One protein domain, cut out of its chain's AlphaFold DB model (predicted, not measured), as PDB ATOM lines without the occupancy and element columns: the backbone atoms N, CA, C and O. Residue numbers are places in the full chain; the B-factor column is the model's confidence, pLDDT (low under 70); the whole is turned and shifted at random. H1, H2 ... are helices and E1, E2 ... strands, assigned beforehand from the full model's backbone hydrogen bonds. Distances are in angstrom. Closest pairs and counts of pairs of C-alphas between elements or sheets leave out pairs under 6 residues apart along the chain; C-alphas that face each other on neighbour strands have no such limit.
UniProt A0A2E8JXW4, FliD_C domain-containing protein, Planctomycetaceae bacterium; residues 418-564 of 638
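This is residues 418 to 564 of the 638 residues of the protein "FliD_C domain-containing protein" of Planctomycetaceae bacterium (UniProt A0A2E8JXW4). A loose helical body has a thin two-stranded arm reaching out from where H4 and H5 meet end to end: E3 with E6 forms its base and E4 with E5 its far tip. In the body H2 and H5 lie side by side running opposite ways, the ribbon E1 with E2 packs on the long helix H1, and H3 and H4 make a corner at one end; residues 445 to 450 of the link from H1 to H2 stick out. The printed part has 147 residues with five named helices and six named strands, in the order H1 H2 E1 E2 H3 H4 E3 E4 E5 E6 H5, the strands forming three antiparallel two-strand sheets. The class is mixed, helices and strands. The whole is loose, with a radius of gyration of the C-alphas of 19.2 A, and only just flat, spanning 67 by 45 by 21 A.

E3 is residues 523 to 526 and E6 residues 545 to 549; E4 is residues 530 to 534, 12.0 A long, and E5 residues 537 to 540. H4, residues 513 to 521, spans 11.8 A, and H5, residues 551 to 563, spans 17.9 A and ends with C-alpha 563 at (116.272, 140.276, 85.326). H2 is residues 458 to 472, 20.9 A. H1, residues 418 to 441, spans 34.9 A from C-alpha 418 at (101.726, 113.873, 90.782). E1 is residues 490 to 492, E2 residues 498 to 500, and H3 residues 502 to 511, 14.1 A.

E3 and E6 are antiparallel at 162 degrees, with N 524 and O 548 3.0 A apart, within hydrogen-bond range. The hairpin E4 and E5 is antiparallel at 153 degrees, with N 531 and O 539 at 2.8 A; E3 and E4 are apart. H4 and H5 touch only at their ends, closest at the C-alphas of Phe 520 and Phe 551, 4.7 A, and run the same way at a shallow tilt of 9 degrees. H5 touches H2, closest at the C-alphas of Phe 555 and Ala 470, 6.8 A, at a shallow tilt of 11 degrees, opposite ways. H1 and H2, a helical hairpin, only just touch, with 3 pairs of C-alphas within 8 A, the closest being Ile 438 and Val 460 at 7.0 A. The closest C-alphas of H1 and E2 are Val 428 and Ile 498, 6.2 A. The hairpin E1 and E2 is antiparallel, with N 499 and O 491 at 2.9 A. H3 is close to H4 but not clearly touching, closest at the C-alphas of Tyr 509 and Val 516, 6.0 A, at a steep tilt of 62 degrees. In H1, H2, H3, H4 and H5 every O i to N i+4 pair is within hydrogen-bond range.

The C-alphas farthest apart, those of Glu 447 and Glu 535, are 67.9 A apart. The printed part has no cut. The links H1 to H2 and H2 to E1 are long, with 16 and 17 residues. The mean pLDDT of the printed part is 84.4; residues 526 to 532 and 534 to 547 are under 70.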
ATOM      1  N   SER A 418     102.438 112.742  90.176       86.75
ATOM      2  CA  SER A 418     101.726 113.873  90.782       86.75
ATOM      3  C   SER A 418     102.618 115.102  90.912       86.75
ATOM      4  O   SER A 418     102.216 116.181  90.475       86.75
ATOM      5  N   GLY A 419     103.839 114.937  91.430       89.69
ATOM      6  CA  GLY A 419     104.794 116.036  91.585       89.69
ATOM      7  C   GLY A 419     105.172 116.701  90.255       89.69
ATOM      8  O   GLY A 419     105.348 117.921  90.188       89.69
ATOM      9  N   ILE A 420     105.219 115.934  89.160       88.88
ATOM     10  CA  ILE A 420     105.469 116.473  87.813       88.88
ATOM     11  C   ILE A 420     104.297 117.344  87.351       88.88
ATOM     12  O   ILE A 420     104.512 118.459  86.870       88.88
ATOM     13  N   VAL A 421     103.058 116.873  87.517       90.56
ATOM     14  CA  VAL A 421     101.863 117.657  87.166       90.56
ATOM     15  C   VAL A 421     101.801 118.941  87.997       90.56
ATOM     16  O   VAL A 421     101.599 120.012  87.428       90.56
ATOM     17  N   GLU A 422     102.043 118.864  89.308       92.75
ATOM     18  CA  GLU A 422     102.066 120.028  90.207       92.75
ATOM     19  C   GLU A 422     103.141 121.056  89.815       92.75
ATOM     20  O   GLU A 422     102.900 122.267  89.869       92.75
ATOM     21  N   SER A 423     104.306 120.597  89.350       92.88
ATOM     22  CA  SER A 423     105.375 121.469  88.845       92.88
ATOM     23  C   SER A 423     104.941 122.228  87.585       92.88
ATOM     24  O   SER A 423     105.151 123.438  87.473       92.88
ATOM     25  N   VAL A 424     104.265 121.549  86.652       93.06
ATOM     26  CA  VAL A 424     103.729 122.182  85.435       93.06
ATOM     27  C   VAL A 424     102.577 123.136  85.761       93.06
ATOM     28  O   VAL A 424     102.486 124.213  85.170       93.06
ATOM     29  N   GLU A 425     101.718 122.795  86.724       94.12
ATOM     30  CA  GLU A 425     100.675 123.703  87.220       94.12
ATOM     31  C   GLU A 425     101.268 124.964  87.845       94.12
ATOM     32  O   GLU A 425     100.783 126.066  87.581       94.12
ATOM     33  N   SER A 426     102.344 124.820  88.620       96.06
ATOM     34  CA  SER A 426     103.055 125.943  89.231       96.06
ATOM     35  C   SER A 426     103.670 126.862  88.174       96.06
ATOM     36  O   SER A 426     103.543 128.081  88.272       96.06
ATOM     37  N   PHE A 427     104.255 126.295  87.114       94.44
ATOM     38  CA  PHE A 427     104.718 127.061  85.957       94.44
ATOM     39  C   PHE A 427     103.572 127.829  85.274       94.44
ATOM     40  O   PHE A 427     103.703 129.024  85.003       94.44
ATOM     41  N   VAL A 428     102.430 127.171  85.037       95.94
ATOM     42  CA  VAL A 428     101.235 127.804  84.450       95.94
ATOM     43  C   VAL A 428     100.730 128.954  85.320       95.94
ATOM     44  O   VAL A 428     100.441 130.035  84.803       95.94
ATOM     45  N   ALA A 429     100.665 128.749  86.636       96.88
ATOM     46  CA  ALA A 429     100.261 129.773  87.588       96.88
ATOM     47  C   ALA A 429     101.229 130.968  87.584       96.88
ATOM     48  O   ALA A 429     100.776 132.105  87.481       96.88
ATOM     49  N   ALA A 430     102.541 130.722  87.627       96.25
ATOM     50  CA  ALA A 430     103.557 131.772  87.607       96.25
ATOM     51  C   ALA A 430     103.529 132.587  86.304       96.25
ATOM     52  O   ALA A 430     103.600 133.814  86.334       96.25
ATOM     53  N   PHE A 431     103.370 131.925  85.152       95.06
ATOM     54  CA  PHE A 431     103.214 132.615  83.871       95.06
ATOM     55  C   PHE A 431     101.972 133.514  83.874       95.06
ATOM     56  O   PHE A 431     102.048 134.680  83.485       95.06
ATOM     57  N   ASN A 432     100.834 132.984  84.327       95.75
ATOM     58  CA  ASN A 432      99.583 133.736  84.381       95.75
ATOM     59  C   ASN A 432      99.666 134.918  85.349       95.75
ATOM     60  O   ASN A 432      99.202 135.995  84.994       95.75
ATOM     61  N   ASP A 433     100.325 134.766  86.501       96.25
ATOM     62  CA  ASP A 433     100.542 135.864  87.450       96.25
ATOM     63  C   ASP A 433     101.351 137.009  86.817       96.25
ATOM     64  O   ASP A 433     100.972 138.177  86.918       96.25
ATOM     65  N   VAL A 434     102.407 136.691  86.058       92.25
ATOM     66  CA  VAL A 434     103.180 137.702  85.312       92.25
ATOM     67  C   VAL A 434     102.306 138.421  84.283       92.25
ATOM     68  O   VAL A 434     102.352 139.652  84.186       92.25
ATOM     69  N   ILE A 435     101.496 137.684  83.520       93.25
ATOM     70  CA  ILE A 435     100.584 138.268  82.529       93.25
ATOM     71  C   ILE A 435      99.517 139.141  83.201       93.25
ATOM     72  O   ILE A 435      99.275 140.256  82.736       93.25
ATOM     73  N   ASP A 436      98.937 138.703  84.316       93.19
ATOM     74  CA  ASP A 436      97.937 139.455  85.076       93.19
ATOM     75  C   ASP A 436      98.529 140.739  85.667       93.19
ATOM     76  O   ASP A 436      97.919 141.814  85.595       93.19
ATOM     77  N   ARG A 437      99.762 140.668  86.180       91.56
ATOM     78  CA  ARG A 437     100.510 141.833  86.662       91.56
ATOM     79  C   ARG A 437     100.736 142.835  85.536       91.56
ATOM     80  O   ARG A 437     100.435 144.016  85.690       91.56
ATOM     81  N   ILE A 438     101.207 142.359  84.387       90.50
ATOM     82  CA  ILE A 438     101.417 143.169  83.187       90.50
ATOM     83  C   ILE A 438     100.098 143.825  82.737       90.50
ATOM     84  O   ILE A 438     100.069 145.030  82.492       90.50
ATOM     85  N   ASN A 439      98.999 143.070  82.677       88.81
ATOM     86  CA  ASN A 439      97.683 143.572  82.273       88.81
ATOM     87  C   ASN A 439      97.125 144.615  83.251       88.81
ATOM     88  O   ASN A 439      96.486 145.574  82.828       88.81
ATOM     89  N   THR A 440      97.403 144.470  84.550       89.81
ATOM     90  CA  THR A 440      96.984 145.432  85.582       89.81
ATOM     91  C   THR A 440      97.596 146.819  85.357       89.81
ATOM     92  O   THR A 440      96.920 147.830  85.552       89.81
ATOM     93  N   TYR A 441      98.864 146.891  84.936       88.44
ATOM     94  CA  TYR A 441      99.575 148.164  84.755       88.44
ATOM     95  C   TYR A 441      99.532 148.718  83.319       88.44
ATOM     96  O   TYR A 441      99.690 149.929  83.144       88.44
ATOM     97  N   ASP A 442      99.276 147.874  82.316       87.94
ATOM     98  CA  ASP A 442      99.141 148.220  80.888       87.94
ATOM     99  C   ASP A 442      97.662 148.227  80.444       87.94
ATOM    100  O   ASP A 442      97.297 147.667  79.412       87.94
ATOM    101  N   THR A 443      96.784 148.835  81.249       88.50
ATOM    102  CA  THR A 443      95.343 148.936  80.956       88.50
ATOM    103  C   THR A 443      94.904 150.360  80.615       88.50
ATOM    104  O   THR A 443      95.552 151.344  80.983       88.50
ATOM    105  N   TYR A 444      93.780 150.473  79.913       88.75
ATOM    106  CA  TYR A 444      93.062 151.722  79.694       88.75
ATOM    107  C   TYR A 444      91.624 151.552  80.170       88.75
ATOM    108  O   TYR A 444      90.872 150.750  79.614       88.75
ATOM    109  N   ASP A 445      91.242 152.316  81.187       85.81
ATOM    110  CA  ASP A 445      89.868 152.357  81.665       85.81
ATOM    111  C   ASP A 445      89.076 153.374  80.833       85.81
ATOM    112  O   ASP A 445      89.280 154.587  80.928       85.81
ATOM    113  N   SER A 446      88.168 152.866  79.996       84.75
ATOM    114  CA  SER A 446      87.317 153.687  79.133       84.75
ATOM    115  C   SER A 446      86.208 154.436  79.875       84.75
ATOM    116  O   SER A 446      85.651 155.371  79.308       84.75
ATOM    117  N   GLU A 447      85.851 154.036  81.100       85.25
ATOM    118  CA  GLU A 447      84.834 154.730  81.902       85.25
ATOM    119  C   GLU A 447      85.427 155.929  82.641       85.25
ATOM    120  O   GLU A 447      84.817 156.998  82.688       85.25
ATOM    121  N   THR A 448      86.627 155.767  83.201       87.81
ATOM    122  CA  THR A 448      87.329 156.840  83.925       87.81
ATOM    123  C   THR A 448      88.307 157.624  83.045       87.81
ATOM    124  O   THR A 448      88.991 158.520  83.541       87.81
ATOM    125  N   GLU A 449      88.392 157.278  81.754       87.00
ATOM    126  CA  GLU A 449      89.360 157.791  80.772       87.00
ATOM    127  C   GLU A 449      90.813 157.764  81.290       87.00
ATOM    128  O   GLU A 449      91.658 158.576  80.901       87.00
ATOM    129  N   SER A 450      91.111 156.824  82.193       85.38
ATOM    130  CA  SER A 450      92.372 156.761  82.924       85.38
ATOM    131  C   SER A 450      93.291 155.696  82.341       85.38
ATOM    132  O   SER A 450      92.905 154.554  82.099       85.38
ATOM    133  N   ARG A 451      94.549 156.083  82.129       88.88
ATOM    134  CA  ARG A 451      95.608 155.173  81.687       88.88
ATOM    135  C   ARG A 451      96.296 154.517  82.880       88.88
ATOM    136  O   ARG A 451      96.588 155.193  83.868       88.88
ATOM    137  N   GLY A 452      96.607 153.234  82.745       86.62
ATOM    138  CA  GLY A 452      97.496 152.523  83.652       86.62
ATOM    139  C   GLY A 452      98.904 153.140  83.659       86.62
ATOM    140  O   GLY A 452      99.300 153.774  82.671       86.62
ATOM    141  N   PRO A 453      99.674 152.983  84.751       88.44
ATOM    142  CA  PRO A 453     100.997 153.596  84.890       88.44
ATOM    143  C   PRO A 453     101.989 153.225  83.784       88.44
ATOM    144  O   PRO A 453     102.834 154.047  83.441       88.44
ATOM    145  N   LEU A 454     101.873 152.018  83.222       89.88
ATOM    146  CA  LEU A 454     102.773 151.493  82.192       89.88
ATOM    147  C   LEU A 454     102.095 151.373  80.821       89.88
ATOM    148  O   LEU A 454     102.633 150.722  79.926       89.88
ATOM    149  N   LEU A 455     100.920 151.990  80.637       90.62
ATOM    150  CA  LEU A 455     100.190 151.891  79.377       90.62
ATOM    151  C   LEU A 455     101.025 152.447  78.213       90.62
ATOM    152  O   LEU A 455     101.344 153.639  78.176       90.62
ATOM    153  N   GLY A 456     101.307 151.587  77.231       86.62
ATOM    154  CA  GLY A 456     102.087 151.940  76.042       86.62
ATOM    155  C   GLY A 456     103.605 151.939  76.250       86.62
ATOM    156  O   GLY A 456     104.335 152.426  75.382       86.62
ATOM    157  N   ASP A 457     104.086 151.398  77.369       89.88
ATOM    158  CA  ASP A 457     105.510 151.230  77.622       89.88
ATOM    159  C   ASP A 457     106.129 150.168  76.676       89.88
ATOM    160  O   ASP A 457     105.638 149.032  76.580       89.88
ATOM    161  N   PRO A 458     107.214 150.499  75.947       88.69
ATOM    162  CA  PRO A 458     107.820 149.584  74.981       88.69
ATOM    163  C   PRO A 458     108.533 148.393  75.638       88.69
ATOM    164  O   PRO A 458     108.690 147.353  74.994       88.69
ATOM    165  N   THR A 459     108.961 148.521  76.895       89.81
ATOM    166  CA  THR A 459     109.611 147.458  77.667       89.81
ATOM    167  C   THR A 459     108.586 146.414  78.085       89.81
ATOM    168  O   THR A 459     108.807 145.228  77.845       89.81
ATOM    169  N   VAL A 460     107.421 146.830  78.597       90.62
ATOM    170  CA  VAL A 460     106.318 145.908  78.938       90.62
ATOM    171  C   VAL A 460     105.860 145.118  77.711       90.62
ATOM    172  O   VAL A 460     105.722 143.893  77.764       90.62
ATOM    173  N   SER A 461     105.695 145.795  76.571       89.88
ATOM    174  CA  SER A 461     105.331 145.143  75.308       89.88
ATOM    175  C   SER A 461     106.391 144.135  74.842       89.88
ATOM    176  O   SER A 461     106.048 143.046  74.364       89.88
ATOM    177  N   ARG A 462     107.682 144.455  75.019       90.88
ATOM    178  CA  ARG A 462     108.794 143.546  74.709       90.88
ATOM    179  C   ARG A 462     108.768 142.316  75.609       90.88
ATOM    180  O   ARG A 462     108.755 141.214  75.072       90.88
ATOM    181  N   VAL A 463     108.684 142.493  76.929       91.75
ATOM    182  CA  VAL A 463     108.624 141.387  77.901       91.75
ATOM    183  C   VAL A 463     107.480 140.436  77.563       91.75
ATOM    184  O   VAL A 463     107.704 139.241  77.373       91.75
ATOM    185  N   ARG A 464     106.271 140.979  77.370       91.56
ATOM    186  CA  ARG A 464     105.093 140.201  76.968       91.56
ATOM    187  C   ARG A 464     105.350 139.415  75.675       91.56
ATOM    188  O   ARG A 464     105.066 138.222  75.607       91.56
ATOM    189  N   SER A 465     105.903 140.065  74.653       92.31
ATOM    190  CA  SER A 465     106.173 139.434  73.353       92.31
ATOM    191  C   SER A 465     107.204 138.310  73.444       92.31
ATOM    192  O   SER A 465     107.057 137.286  72.779       92.31
ATOM    193  N   GLU A 466     108.247 138.477  74.257       92.94
ATOM    194  CA  GLU A 466     109.277 137.456  74.415       92.94
ATOM    195  C   GLU A 466     108.794 136.247  75.222       92.94
ATOM    196  O   GLU A 466     109.135 135.125  74.848       92.94
ATOM    197  N   LEU A 467     107.949 136.447  76.241       92.50
ATOM    198  CA  LEU A 467     107.288 135.356  76.972       92.50
ATOM    199  C   LEU A 467     106.433 134.492  76.036       92.50
ATOM    200  O   LEU A 467     106.577 133.270  76.004       92.50
ATOM    201  N   TYR A 468     105.592 135.113  75.202       92.69
ATOM    202  CA  TYR A 468     104.796 134.363  74.223       92.69
ATOM    203  C   TYR A 468     105.649 133.718  73.132       92.69
ATOM    204  O   TYR A 468     105.329 132.616  72.685       92.69
ATOM    205  N   ARG A 469     106.743 134.363  72.706       92.25
ATOM    206  CA  ARG A 469     107.698 133.763  71.763       92.25
ATOM    207  C   ARG A 469     108.334 132.510  72.361       92.25
ATOM    208  O   ARG A 469     108.430 131.505  71.664       92.25
ATOM    209  N   ALA A 470     108.726 132.560  73.635       91.38
ATOM    210  CA  ALA A 470     109.297 131.419  74.338       91.38
ATOM    211  C   ALA A 470     108.304 130.263  74.495       91.38
ATOM    212  O   ALA A 470     108.707 129.112  74.404       91.38
ATOM    213  N   LEU A 471     107.012 130.561  74.642       90.50
ATOM    214  CA  LEU A 471     105.957 129.548  74.700       90.50
ATOM    215  C   LEU A 471     105.647 128.906  73.331       90.50
ATOM    216  O   LEU A 471     105.269 127.740  73.260       90.50
ATOM    217  N   GLN A 472     105.754 129.675  72.242       88.62
ATOM    218  CA  GLN A 472     105.370 129.238  70.890       88.62
ATOM    219  C   GLN A 472     106.509 128.601  70.087       88.62
ATOM    220  O   GLN A 472     106.242 127.916  69.095       88.62
ATOM    221  N   GLN A 473     107.767 128.840  70.463       88.44
ATOM    222  CA  GLN A 473     108.900 128.183  69.812       88.44
ATOM    223  C   GLN A 473     108.911 126.678  70.097       88.44
ATOM    224  O   GLN A 473     108.257 126.210  71.022       88.44
ATOM    225  N   SER A 474     109.632 125.908  69.285       88.56
ATOM    226  CA  SER A 474     109.915 124.505  69.598       88.56
ATOM    227  C   SER A 474     111.074 124.406  70.587       88.56
ATOM    228  O   SER A 474     111.963 125.260  70.561       88.56
ATOM    229  N   ALA A 475     111.131 123.321  71.360       83.75
ATOM    230  CA  ALA A 475     112.360 122.937  72.050       83.75
ATOM    231  C   ALA A 475     113.529 122.833  71.044       83.75
ATOM    232  O   ALA A 475     113.340 122.445  69.881       83.75
ATOM    233  N   VAL A 476     114.724 123.248  71.464       78.62
ATOM    234  CA  VAL A 476     115.915 123.322  70.599       78.62
ATOM    235  C   VAL A 476     116.627 121.979  70.652       78.62
ATOM    236  O   VAL A 476     116.810 121.443  71.735       78.62
ATOM    237  N   GLY A 477     117.003 121.406  69.507       70.94
ATOM    238  CA  GLY A 477     117.745 120.134  69.453       70.94
ATOM    239  C   GLY A 477     116.972 118.883  69.884       70.94
ATOM    240  O   GLY A 477     117.447 117.773  69.673       70.94
ATOM    241  N   VAL A 478     115.764 119.037  70.433       77.12
ATOM    242  CA  VAL A 478     114.901 117.930  70.855       77.12
ATOM    243  C   VAL A 478     114.171 117.356  69.635       77.12
ATOM    244  O   VAL A 478     113.192 117.923  69.142       77.12
ATOM    245  N   GLU A 479     114.654 116.220  69.129       76.88
ATOM    246  CA  GLU A 479     114.053 115.461  68.019       76.88
ATOM    247  C   GLU A 479     113.229 114.266  68.542       76.88
ATOM    248  O   GLU A 479     113.418 113.122  68.127       76.88
ATOM    249  N   THR A 480     112.314 114.528  69.481       78.38
ATOM    250  CA  THR A 480     111.416 113.522  70.080       78.38
ATOM    251  C   THR A 480     109.972 113.659  69.570       78.38
ATOM    252  O   THR A 480     109.652 114.517  68.740       78.38
ATOM    253  N   SER A 481     109.073 112.806  70.078       84.12
ATOM    254  CA  SER A 481     107.628 112.802  69.789       84.12
ATOM    255  C   SER A 481     106.927 114.133  70.112       84.12
ATOM    256  O   SER A 481     105.913 114.466  69.488       84.12
ATOM    257  N   TYR A 482     107.471 114.912  71.054       89.06
ATOM    258  CA  TYR A 482     106.923 116.191  71.497       89.06
ATOM    259  C   TYR A 482     107.979 117.293  71.393       89.06
ATOM    260  O   TYR A 482     109.045 117.213  71.986       89.06
ATOM    261  N   ARG A 483     107.662 118.352  70.647       89.44
ATOM    262  CA  ARG A 483     108.534 119.517  70.411       89.44
ATOM    263  C   ARG A 483     107.915 120.834  70.868       89.44
ATOM    264  O   ARG A 483     108.625 121.828  70.978       89.44
ATOM    265  N   TYR A 484     106.604 120.855  71.111       91.25
ATOM    266  CA  TYR A 484     105.847 122.041  71.510       91.25
ATOM    267  C   TYR A 484     105.045 121.775  72.787       91.25
ATOM    268  O   TYR A 484     104.409 120.727  72.909       91.25
ATOM    269  N   LEU A 485     104.953 122.768  73.677       91.62
ATOM    270  CA  LEU A 485     104.133 122.690  74.896       91.62
ATOM    271  C   LEU A 485     102.644 122.398  74.611       91.62
ATOM    272  O   LEU A 485     101.967 121.704  75.371       91.62
ATOM    273  N   SER A 486     102.137 122.836  73.457       91.69
ATOM    274  CA  SER A 486     100.765 122.555  73.010       91.69
ATOM    275  C   SER A 486     100.498 121.079  72.703       91.69
ATOM    276  O   SER A 486      99.349 120.621  72.790       91.69
ATOM    277  N   GLN A 487     101.537 120.304  72.375       91.69
ATOM    278  CA  GLN A 487     101.418 118.863  72.148       91.69
ATOM    279  C   GLN A 487     101.216 118.102  73.459       91.69
ATOM    280  O   GLN A 487     100.472 117.125  73.454       91.69
ATOM    281  N   VAL A 488     101.754 118.614  74.568       92.94
ATOM    282  CA  VAL A 488     101.591 118.047  75.918       92.94
ATOM    283  C   VAL A 488     100.472 118.713  76.728       92.94
ATOM    284  O   VAL A 488     100.306 118.432  77.903       92.94
ATOM    285  N   GLY A 489      99.654 119.569  76.105       92.44
ATOM    286  CA  GLY A 489      98.425 120.085  76.721       92.44
ATOM    287  C   GLY A 489      98.498 121.483  77.323       92.44
ATOM    288  O   GLY A 489      97.497 121.923  77.876       92.44
ATOM    289  N   ILE A 490      99.596 122.221  77.160       95.00
ATOM    290  CA  ILE A 490      99.661 123.635  77.560       95.00
ATOM    291  C   ILE A 490      99.247 124.515  76.378       95.00
ATOM    292  O   ILE A 490      99.907 124.539  75.336       95.00
ATOM    293  N   LYS A 491      98.143 125.244  76.518       92.62
ATOM    294  CA  LYS A 491      97.550 126.070  75.450       92.62
ATOM    295  C   LYS A 491      97.365 127.513  75.907       92.62
ATOM    296  O   LYS A 491      97.123 127.758  77.081       92.62
ATOM    297  N   VAL A 492      97.418 128.448  74.959       93.44
ATOM    298  CA  VAL A 492      97.064 129.858  75.183       93.44
ATOM    299  C   VAL A 492      95.553 130.024  75.012       93.44
ATOM    300  O   VAL A 492      94.986 129.546  74.025       93.44
ATOM    301  N   THR A 493      94.897 130.674  75.967       90.69
ATOM    302  CA  THR A 493      93.468 130.998  75.942       90.69
ATOM    303  C   THR A 493      93.209 132.281  75.146       90.69
ATOM    304  O   THR A 493      94.129 132.990  74.733       90.69
ATOM    305  N   THR A 494      91.937 132.607  74.909       83.75
ATOM    306  CA  THR A 494      91.549 133.845  74.209       83.75
ATOM    307  C   THR A 494      91.961 135.117  74.943       83.75
ATOM    308  O   THR A 494      92.139 136.146  74.295       83.75
ATOM    309  N   ASP A 495      92.153 135.033  76.259       79.94
ATOM    310  CA  ASP A 495      92.494 136.169  77.117       79.94
ATOM    311  C   ASP A 495      94.020 136.340  77.270       79.94
ATOM    312  O   ASP A 495      94.490 137.208  78.002       79.94
ATOM    313  N   GLY A 496      94.813 135.519  76.566       85.94
ATOM    314  CA  GLY A 496      96.279 135.524  76.602       85.94
ATOM    315  C   GLY A 496      96.888 134.673  77.721       85.94
ATOM    316  O   GLY A 496      98.069 134.347  77.677       85.94
ATOM    317  N   GLN A 497      96.099 134.229  78.695       92.88
ATOM    318  CA  GLN A 497      96.575 133.304  79.726       92.88
ATOM    319  C   GLN A 497      96.908 131.922  79.143       92.88
ATOM    320  O   GLN A 497      96.486 131.581  78.037       92.88
ATOM    321  N   ILE A 498      97.650 131.104  79.886       95.56
ATOM    322  CA  ILE A 498      97.896 129.701  79.544       95.56
ATOM    323  C   ILE A 498      97.128 128.752  80.467       95.56
ATOM    324  O   ILE A 498      96.891 129.043  81.635       95.56
ATOM    325  N   GLU A 499      96.722 127.607  79.927       96.00
ATOM    326  CA  GLU A 499      95.951 126.573  80.622       96.00
ATOM    327  C   GLU A 499      96.592 125.201  80.381       96.00
ATOM    328  O   GLU A 499      96.996 124.895  79.254       96.00
ATOM    329  N   LEU A 500      96.640 124.371  81.427       96.00
ATOM    330  CA  LEU A 500      97.055 122.971  81.357       96.00
ATOM    331  C   LEU A 500      95.841 122.048  81.182       96.00
ATOM    332  O   LEU A 500      95.014 121.904  82.082       96.00
ATOM    333  N   ASP A 501      95.777 121.344  80.055       96.06
ATOM    334  CA  ASP A 501      94.907 120.181  79.884       96.06
ATOM    335  C   ASP A 501      95.557 118.953  80.540       96.06
ATOM    336  O   ASP A 501      96.363 118.251  79.923       96.06
ATOM    337  N   LYS A 502      95.200 118.695  81.805       93.62
ATOM    338  CA  LYS A 502      95.750 117.580  82.595       93.62
ATOM    339  C   LYS A 502      95.546 116.219  81.931       93.62
ATOM    340  O   LYS A 502      96.420 115.366  82.012       93.62
ATOM    341  N   ALA A 503      94.408 116.004  81.267       93.62
ATOM    342  CA  ALA A 503      94.127 114.724  80.625       93.62
ATOM    343  C   ALA A 503      95.074 114.490  79.443       93.62
ATOM    344  O   ALA A 503      95.586 113.386  79.262       93.62
ATOM    345  N   LYS A 504      95.341 115.541  78.659       94.44
ATOM    346  CA  LYS A 504      96.292 115.474  77.550       94.44
ATOM    347  C   LYS A 504      97.740 115.359  78.029       94.44
ATOM    348  O   LYS A 504      98.502 114.622  77.410       94.44
ATOM    349  N   PHE A 505      98.097 116.040  79.116       94.25
ATOM    350  CA  PHE A 505      99.425 115.937  79.721       94.25
ATOM    351  C   PHE A 505      99.696 114.525  80.246       94.25
ATOM    352  O   PHE A 505     100.682 113.909  79.847       94.25
ATOM    353  N   ASN A 506      98.778 113.969  81.042       91.69
ATOM    354  CA  ASN A 506      98.905 112.609  81.572       91.69
ATOM    355  C   ASN A 506      98.975 111.579  80.440       91.69
ATOM    356  O   ASN A 506      99.854 110.727  80.444       91.69
ATOM    357  N   ALA A 507      98.132 111.708  79.411       92.56
ATOM    358  CA  ALA A 507      98.200 110.829  78.247       92.56
ATOM    359  C   ALA A 507      99.529 110.962  77.482       92.56
ATOM    360  O   ALA A 507     100.042 109.972  76.964       92.56
ATOM    361  N   ALA A 508     100.097 112.166  77.368       92.06
ATOM    362  CA  ALA A 508     101.394 112.352  76.721       92.06
ATOM    363  C   ALA A 508     102.520 111.679  77.519       92.06
ATOM    364  O   ALA A 508     103.364 111.006  76.924       92.06
ATOM    365  N   TYR A 509     102.474 111.822  78.845       89.56
ATOM    366  CA  TYR A 509     103.437 111.256  79.781       89.56
ATOM    367  C   TYR A 509     103.368 109.728  79.849       89.56
ATOM    368  O   TYR A 509     104.398 109.078  79.745       89.56
ATOM    369  N   GLU A 510     102.170 109.139  79.928       89.50
ATOM    370  CA  GLU A 510     101.971 107.681  79.907       89.50
ATOM    371  C   GLU A 510     102.491 107.034  78.613       89.50
ATOM    372  O   GLU A 510     102.971 105.900  78.629       89.50
ATOM    373  N   ASN A 511     102.386 107.740  77.483       91.12
ATOM    374  CA  ASN A 511     102.821 107.221  76.186       91.12
ATOM    375  C   ASN A 511     104.343 107.272  75.999       91.12
ATOM    376  O   ASN A 511     104.910 106.327  75.452       91.12
ATOM    377  N   ASP A 512     104.987 108.378  76.376       90.25
ATOM    378  CA  ASP A 512     106.423 108.595  76.162       90.25
ATOM    379  C   ASP A 512     106.994 109.545  77.236       90.25
ATOM    380  O   ASP A 512     107.126 110.754  77.003       90.25
ATOM    381  N   PRO A 513     107.304 109.019  78.438       87.88
ATOM    382  CA  PRO A 513     107.772 109.835  79.553       87.88
ATOM    383  C   PRO A 513     109.093 110.553  79.257       87.88
ATOM    384  O   PRO A 513     109.292 111.681  79.700       87.88
ATOM    385  N   GLU A 514     109.989 109.908  78.506       88.56
ATOM    386  CA  GLU A 514     111.311 110.438  78.159       88.56
ATOM    387  C   GLU A 514     111.197 111.601  77.163       88.56
ATOM    388  O   GLU A 514     111.905 112.601  77.282       88.56
ATOM    389  N   ALA A 515     110.264 111.541  76.206       89.06
ATOM    390  CA  ALA A 515     109.999 112.677  75.327       89.06
ATOM    391  C   ALA A 515     109.405 113.878  76.076       89.06
ATOM    392  O   ALA A 515     109.749 115.013  75.746       89.06
ATOM    393  N   VAL A 516     108.529 113.650  77.064       90.12
ATOM    394  CA  VAL A 516     108.006 114.738  77.910       90.12
ATOM    395  C   VAL A 516     109.116 115.316  78.788       90.12
ATOM    396  O   VAL A 516     109.240 116.530  78.875       90.12
ATOM    397  N   GLU A 517     109.964 114.480  79.381       88.75
ATOM    398  CA  GLU A 517     111.119 114.929  80.161       88.75
ATOM    399  C   GLU A 517     112.069 115.791  79.323       88.75
ATOM    400  O   GLU A 517     112.340 116.931  79.690       88.75
ATOM    401  N   ASN A 518     112.471 115.318  78.141       88.69
ATOM    402  CA  ASN A 518     113.326 116.081  77.231       88.69
ATOM    403  C   ASN A 518     112.682 117.397  76.766       88.69
ATOM    404  O   ASN A 518     113.373 118.396  76.574       88.69
ATOM    405  N   LEU A 519     111.356 117.434  76.604       90.94
ATOM    406  CA  LEU A 519     110.652 118.666  76.260       90.94
ATOM    407  C   LEU A 519     110.877 119.755  77.318       90.94
ATOM    408  O   LEU A 519     111.044 120.917  76.956       90.94
ATOM    409  N   PHE A 520     110.888 119.407  78.607       90.88
ATOM    410  CA  PHE A 520     111.022 120.382  79.692       90.88
ATOM    411  C   PHE A 520     112.461 120.571  80.179       90.88
ATOM    412  O   PHE A 520     112.841 121.713  80.417       90.88
ATOM    413  N   ALA A 521     113.245 119.499  80.295       88.75
ATOM    414  CA  ALA A 521     114.503 119.464  81.045       88.75
ATOM    415  C   ALA A 521     115.738 119.083  80.209       88.75
ATOM    416  O   ALA A 521     116.810 118.868  80.772       88.75
ATOM    417  N   ALA A 522     115.623 118.957  78.880       84.06
ATOM    418  CA  ALA A 522     116.799 118.662  78.067       84.06
ATOM    419  C   ALA A 522     117.801 119.819  78.119       84.06
ATOM    420  O   ALA A 522     117.478 120.943  77.742       84.06
ATOM    421  N   PHE A 523     119.039 119.521  78.493       81.12
ATOM    422  CA  PHE A 523     120.100 120.514  78.565       81.12
ATOM    423  C   PHE A 523     121.409 119.919  78.060       81.12
ATOM    424  O   PHE A 523     121.932 118.960  78.623       81.12
ATOM    425  N   GLU A 524     121.960 120.503  76.997       78.62
ATOM    426  CA  GLU A 524     123.295 120.155  76.522       78.62
ATOM    427  C   GLU A 524     124.028 121.409  76.028       78.62
ATOM    428  O   GLU A 524     123.609 122.096  75.087       78.62
ATOM    429  N   GLN A 525     125.134 121.725  76.702       70.75
ATOM    430  CA  GLN A 525     125.967 122.885  76.409       70.75
ATOM    431  C   GLN A 525     127.083 122.506  75.430       70.75
ATOM    432  O   GLN A 525     127.907 121.638  75.719       70.75
ATOM    433  N   GLN A 526     127.177 123.211  74.300       59.31
ATOM    434  CA  GLN A 526     128.391 123.220  73.490       59.31
ATOM    435  C   GLN A 526     129.332 124.291  74.058       59.31
ATOM    436  O   GLN A 526     128.944 125.449  74.234       59.31
ATOM    437  N   GLY A 527     130.561 123.890  74.390       56.34
ATOM    438  CA  GLY A 527     131.575 124.773  74.969       56.34
ATOM    439  C   GLY A 527     131.854 126.033  74.136       56.34
ATOM    440  O   GLY A 527     131.578 126.092  72.938       56.34
ATOM    441  N   SER A 528     132.415 127.048  74.799       55.00
ATOM    442  CA  SER A 528     132.672 128.385  74.251       55.00
ATOM    443  C   SER A 528     133.466 128.352  72.941       55.00
ATOM    444  O   SER A 528     134.557 127.785  72.873       55.00
ATOM    445  N   SER A 529     132.955 129.014  71.903       55.34
ATOM    446  CA  SER A 529     133.697 129.243  70.665       55.34
ATOM    447  C   SER A 529     134.669 130.412  70.837       55.34
ATOM    448  O   SER A 529     134.276 131.503  71.242       55.34
ATOM    449  N   SER A 530     135.945 130.217  70.508       54.66
ATOM    450  CA  SER A 530     136.907 131.313  70.370       54.66
ATOM    451  C   SER A 530     137.022 131.724  68.904       54.66
ATOM    452  O   SER A 530     137.066 130.888  68.000       54.66
ATOM    453  N   ARG A 531     137.049 133.033  68.650       58.12
ATOM    454  CA  ARG A 531     137.255 133.601  67.320       58.12
ATOM    455  C   ARG A 531     138.649 134.200  67.228       58.12
ATOM    456  O   ARG A 531     138.997 135.121  67.967       58.12
ATOM    457  N   GLU A 532     139.437 133.700  66.282       53.72
ATOM    458  CA  GLU A 532     140.730 134.281  65.932       53.72
ATOM    459  C   GLU A 532     140.510 135.539  65.078       53.72
ATOM    460  O   GLU A 532     139.928 135.489  63.991       53.72
ATOM    461  N   ILE A 533     140.911 136.695  65.606       71.31
ATOM    462  CA  ILE A 533     140.749 138.005  64.948       71.31
ATOM    463  C   ILE A 533     142.030 138.478  64.246       71.31
ATOM    464  O   ILE A 533     141.978 139.405  63.438       71.31
ATOM    465  N   ALA A 534     143.160 137.833  64.533       64.38
ATOM    466  CA  ALA A 534     144.452 137.974  63.866       64.38
ATOM    467  C   ALA A 534     145.304 136.730  64.169       64.38
ATOM    468  O   ALA A 534     145.038 136.058  65.160       64.38
ATOM    469  N   GLU A 535     146.328 136.456  63.357       58.31
ATOM    470  CA  GLU A 535     147.248 135.321  63.536       58.31
ATOM    471  C   GLU A 535     147.827 135.308  64.968       58.31
ATOM    472  O   GLU A 535     148.581 136.205  65.353       58.31
ATOM    473  N   GLY A 536     147.412 134.330  65.782       58.53
ATOM    474  CA  GLY A 536     147.815 134.174  67.184       58.53
ATOM    475  C   GLY A 536     147.005 134.968  68.224       58.53
ATOM    476  O   GLY A 536     147.381 134.970  69.395       58.53
ATOM    477  N   VAL A 537     145.904 135.630  67.844       49.31
ATOM    478  CA  VAL A 537     145.023 136.384  68.760       49.31
ATOM    479  C   VAL A 537     143.597 135.835  68.706       49.31
ATOM    480  O   VAL A 537     142.807 136.181  67.824       49.31
ATOM    481  N   THR A 538     143.248 135.012  69.695       52.84
ATOM    482  CA  THR A 538     141.897 134.473  69.903       52.84
ATOM    483  C   THR A 538     141.140 135.278  70.957       52.84
ATOM    484  O   THR A 538     141.617 135.425  72.081       52.84
ATOM    485  N   ILE A 539     139.944 135.764  70.623       55.41
ATOM    486  CA  ILE A 539     138.967 136.262  71.599       55.41
ATOM    487  C   ILE A 539     137.997 135.118  71.894       55.41
ATOM    488  O   ILE A 539     137.408 134.569  70.964       55.41
ATOM    489  N   SER A 540     137.808 134.758  73.163       49.38
ATOM    490  CA  SER A 540     136.692 133.888  73.555       49.38
ATOM    491  C   SER A 540     135.378 134.627  73.306       49.38
ATOM    492  O   SER A 540     135.119 135.656  73.930       49.38
ATOM    493  N   GLU A 541     134.550 134.137  72.383       53.50
ATOM    494  CA  GLU A 541     133.176 134.607  72.253       53.50
ATOM    495  C   GLU A 541     132.356 133.900  73.339       53.50
ATOM    496  O   GLU A 541     132.198 132.681  73.331       53.50
ATOM    497  N   PHE A 542     131.817 134.665  74.290       47.59
ATOM    498  CA  PHE A 542     130.861 134.176  75.292       47.59
ATOM    499  C   PHE A 542     129.478 133.923  74.669       47.59
ATOM    500  O   PHE A 542     128.456 134.341  75.204       47.59
ATOM    501  N   ASN A 543     129.430 133.284  73.501       49.88
ATOM    502  CA  ASN A 543     128.181 132.833  72.916       49.88
ATOM    503  C   ASN A 543     128.004 131.367  73.303       49.88
ATOM    504  O   ASN A 543     128.477 130.463  72.614       49.88
ATOM    505  N   THR A 544     127.395 131.135  74.465       55.56
ATOM    506  CA  THR A 544     127.023 129.790  74.898       55.56
ATOM    507  C   THR A 544     126.071 129.216  73.858       55.56
ATOM    508  O   THR A 544     124.927 129.655  73.742       55.56
ATOM    509  N   THR A 545     126.563 128.287  73.043       58.09
ATOM    510  CA  THR A 545     125.756 127.652  72.003       58.09
ATOM    511  C   THR A 545     125.241 126.351  72.593       58.09
ATOM    512  O   THR A 545     126.026 125.513  73.020       58.09
ATOM    513  N   TYR A 546     123.927 126.187  72.683       67.44
ATOM    514  CA  TYR A 546     123.331 124.965  73.217       67.44
ATOM    515  C   TYR A 546     122.940 124.051  72.058       67.44
ATOM    516  O   TYR A 546     122.321 124.512  71.094       67.44
ATOM    517  N   THR A 547     123.307 122.773  72.135       68.81
ATOM    518  CA  THR A 547     122.878 121.764  71.155       68.81
ATOM    519  C   THR A 547     121.445 121.336  71.422       68.81
ATOM    520  O   THR A 547     120.693 121.166  70.462       68.81
ATOM    521  N   THR A 548     121.054 121.264  72.698       75.88
ATOM    522  CA  THR A 548     119.715 120.853  73.133       75.88
ATOM    523  C   THR A 548     119.227 121.727  74.294       75.88
ATOM    524  O   THR A 548     119.964 121.925  75.259       75.88
ATOM    525  N   LEU A 549     118.003 122.262  74.194       83.19
ATOM    526  CA  LEU A 549     117.328 123.034  75.248       83.19
ATOM    527  C   LEU A 549     115.847 122.662  75.343       83.19
ATOM    528  O   LEU A 549     115.093 122.819  74.371       83.19
ATOM    529  N   GLY A 550     115.435 122.266  76.540       88.12
ATOM    530  CA  GLY A 550     114.053 122.138  76.961       88.12
ATOM    531  C   GLY A 550     113.430 123.490  77.310       88.12
ATOM    532  O   GLY A 550     114.088 124.533  77.369       88.12
ATOM    533  N   PHE A 551     112.118 123.485  77.537       90.44
ATOM    534  CA  PHE A 551     111.379 124.698  77.880       90.44
ATOM    535  C   PHE A 551     111.795 125.293  79.230       90.44
ATOM    536  O   PHE A 551     111.766 126.514  79.356       90.44
ATOM    537  N   GLY A 552     112.216 124.477  80.203       87.88
ATOM    538  CA  GLY A 552     112.721 124.952  81.494       87.88
ATOM    539  C   GLY A 552     113.882 125.927  81.310       87.88
ATOM    540  O   GLY A 552     113.759 127.101  81.654       87.88
ATOM    541  N   ASP A 553     114.943 125.487  80.635       88.12
ATOM    542  CA  ASP A 553     116.124 126.314  80.364       88.12
ATOM    543  C   ASP A 553     115.835 127.495  79.435       88.12
ATOM    544  O   ASP A 553     116.411 128.574  79.574       88.12
ATOM    545  N   ILE A 554     114.931 127.324  78.465       89.31
ATOM    546  CA  ILE A 554     114.472 128.417  77.600       89.31
ATOM    547  C   ILE A 554     113.878 129.556  78.441       89.31
ATOM    548  O   ILE A 554     114.192 130.728  78.204       89.31
ATOM    549  N   PHE A 555     113.002 129.219  79.392       91.06
ATOM    550  CA  PHE A 555     112.366 130.197  80.269       91.06
ATOM    551  C   PHE A 555     113.347 130.742  81.305       91.06
ATOM    552  O   PHE A 555     113.317 131.943  81.563       91.06
ATOM    553  N   GLU A 556     114.257 129.922  81.829       88.75
ATOM    554  CA  GLU A 556     115.312 130.372  82.738       88.75
ATOM    555  C   GLU A 556     116.246 131.384  82.062       88.75
ATOM    556  O   GLU A 556     116.473 132.474  82.583       88.75
ATOM    557  N   GLN A 557     116.733 131.091  80.855       85.94
ATOM    558  CA  GLN A 557     117.563 132.024  80.092       85.94
ATOM    559  C   GLN A 557     116.820 133.314  79.756       85.94
ATOM    560  O   GLN A 557     117.419 134.391  79.744       85.94
ATOM    561  N   LEU A 558     115.524 133.216  79.453       90.38
ATOM    562  CA  LEU A 558     114.697 134.390  79.226       90.38
ATOM    563  C   LEU A 558     114.580 135.235  80.498       90.38
ATOM    564  O   LEU A 558     114.810 136.441  80.434       90.38
ATOM    565  N   ALA A 559     114.266 134.601  81.630       88.81
ATOM    566  CA  ALA A 559     114.165 135.255  82.926       88.81
ATOM    567  C   ALA A 559     115.487 135.941  83.277       88.81
ATOM    568  O   ALA A 559     115.497 137.155  83.454       88.81
ATOM    569  N   ASN A 560     116.608 135.216  83.223       85.44
ATOM    570  CA  ASN A 560     117.945 135.749  83.478       85.44
ATOM    571  C   ASN A 560     118.284 136.930  82.558       85.44
ATOM    572  O   ASN A 560     118.755 137.958  83.033       85.44
ATOM    573  N   ARG A 561     117.994 136.855  81.252       86.00
ATOM    574  CA  ARG A 561     118.226 137.978  80.318       86.00
ATOM    575  C   ARG A 561     117.369 139.206  80.642       86.00
ATOM    576  O   ARG A 561     117.751 140.336  80.339       86.00
ATOM    577  N   MET A 562     116.185 139.015  81.212       88.06
ATOM    578  CA  MET A 562     115.308 140.121  81.594       88.06
ATOM    579  C   MET A 562     115.687 140.728  82.945       88.06
ATOM    580  O   MET A 562     115.623 141.951  83.073       88.06
ATOM    581  N   THR A 563     116.081 139.900  83.915       84.75
ATOM    582  CA  THR A 563     116.272 140.276  85.326       84.75
ATOM    583  C   THR A 563     117.732 140.423  85.747       84.75
ATOM    584  O   THR A 563     117.980 140.774  86.900       84.75
ATOM    585  N   ASN A 564     118.701 140.185  84.853       82.19
ATOM    586  CA  ASN A 564     120.121 140.374  85.156       82.19
ATOM    587  C   ASN A 564     120.363 141.768  85.758       82.19
ATOM    588  O   ASN A 564     119.957 142.783  85.189       82.19
TER     589      ASN A 564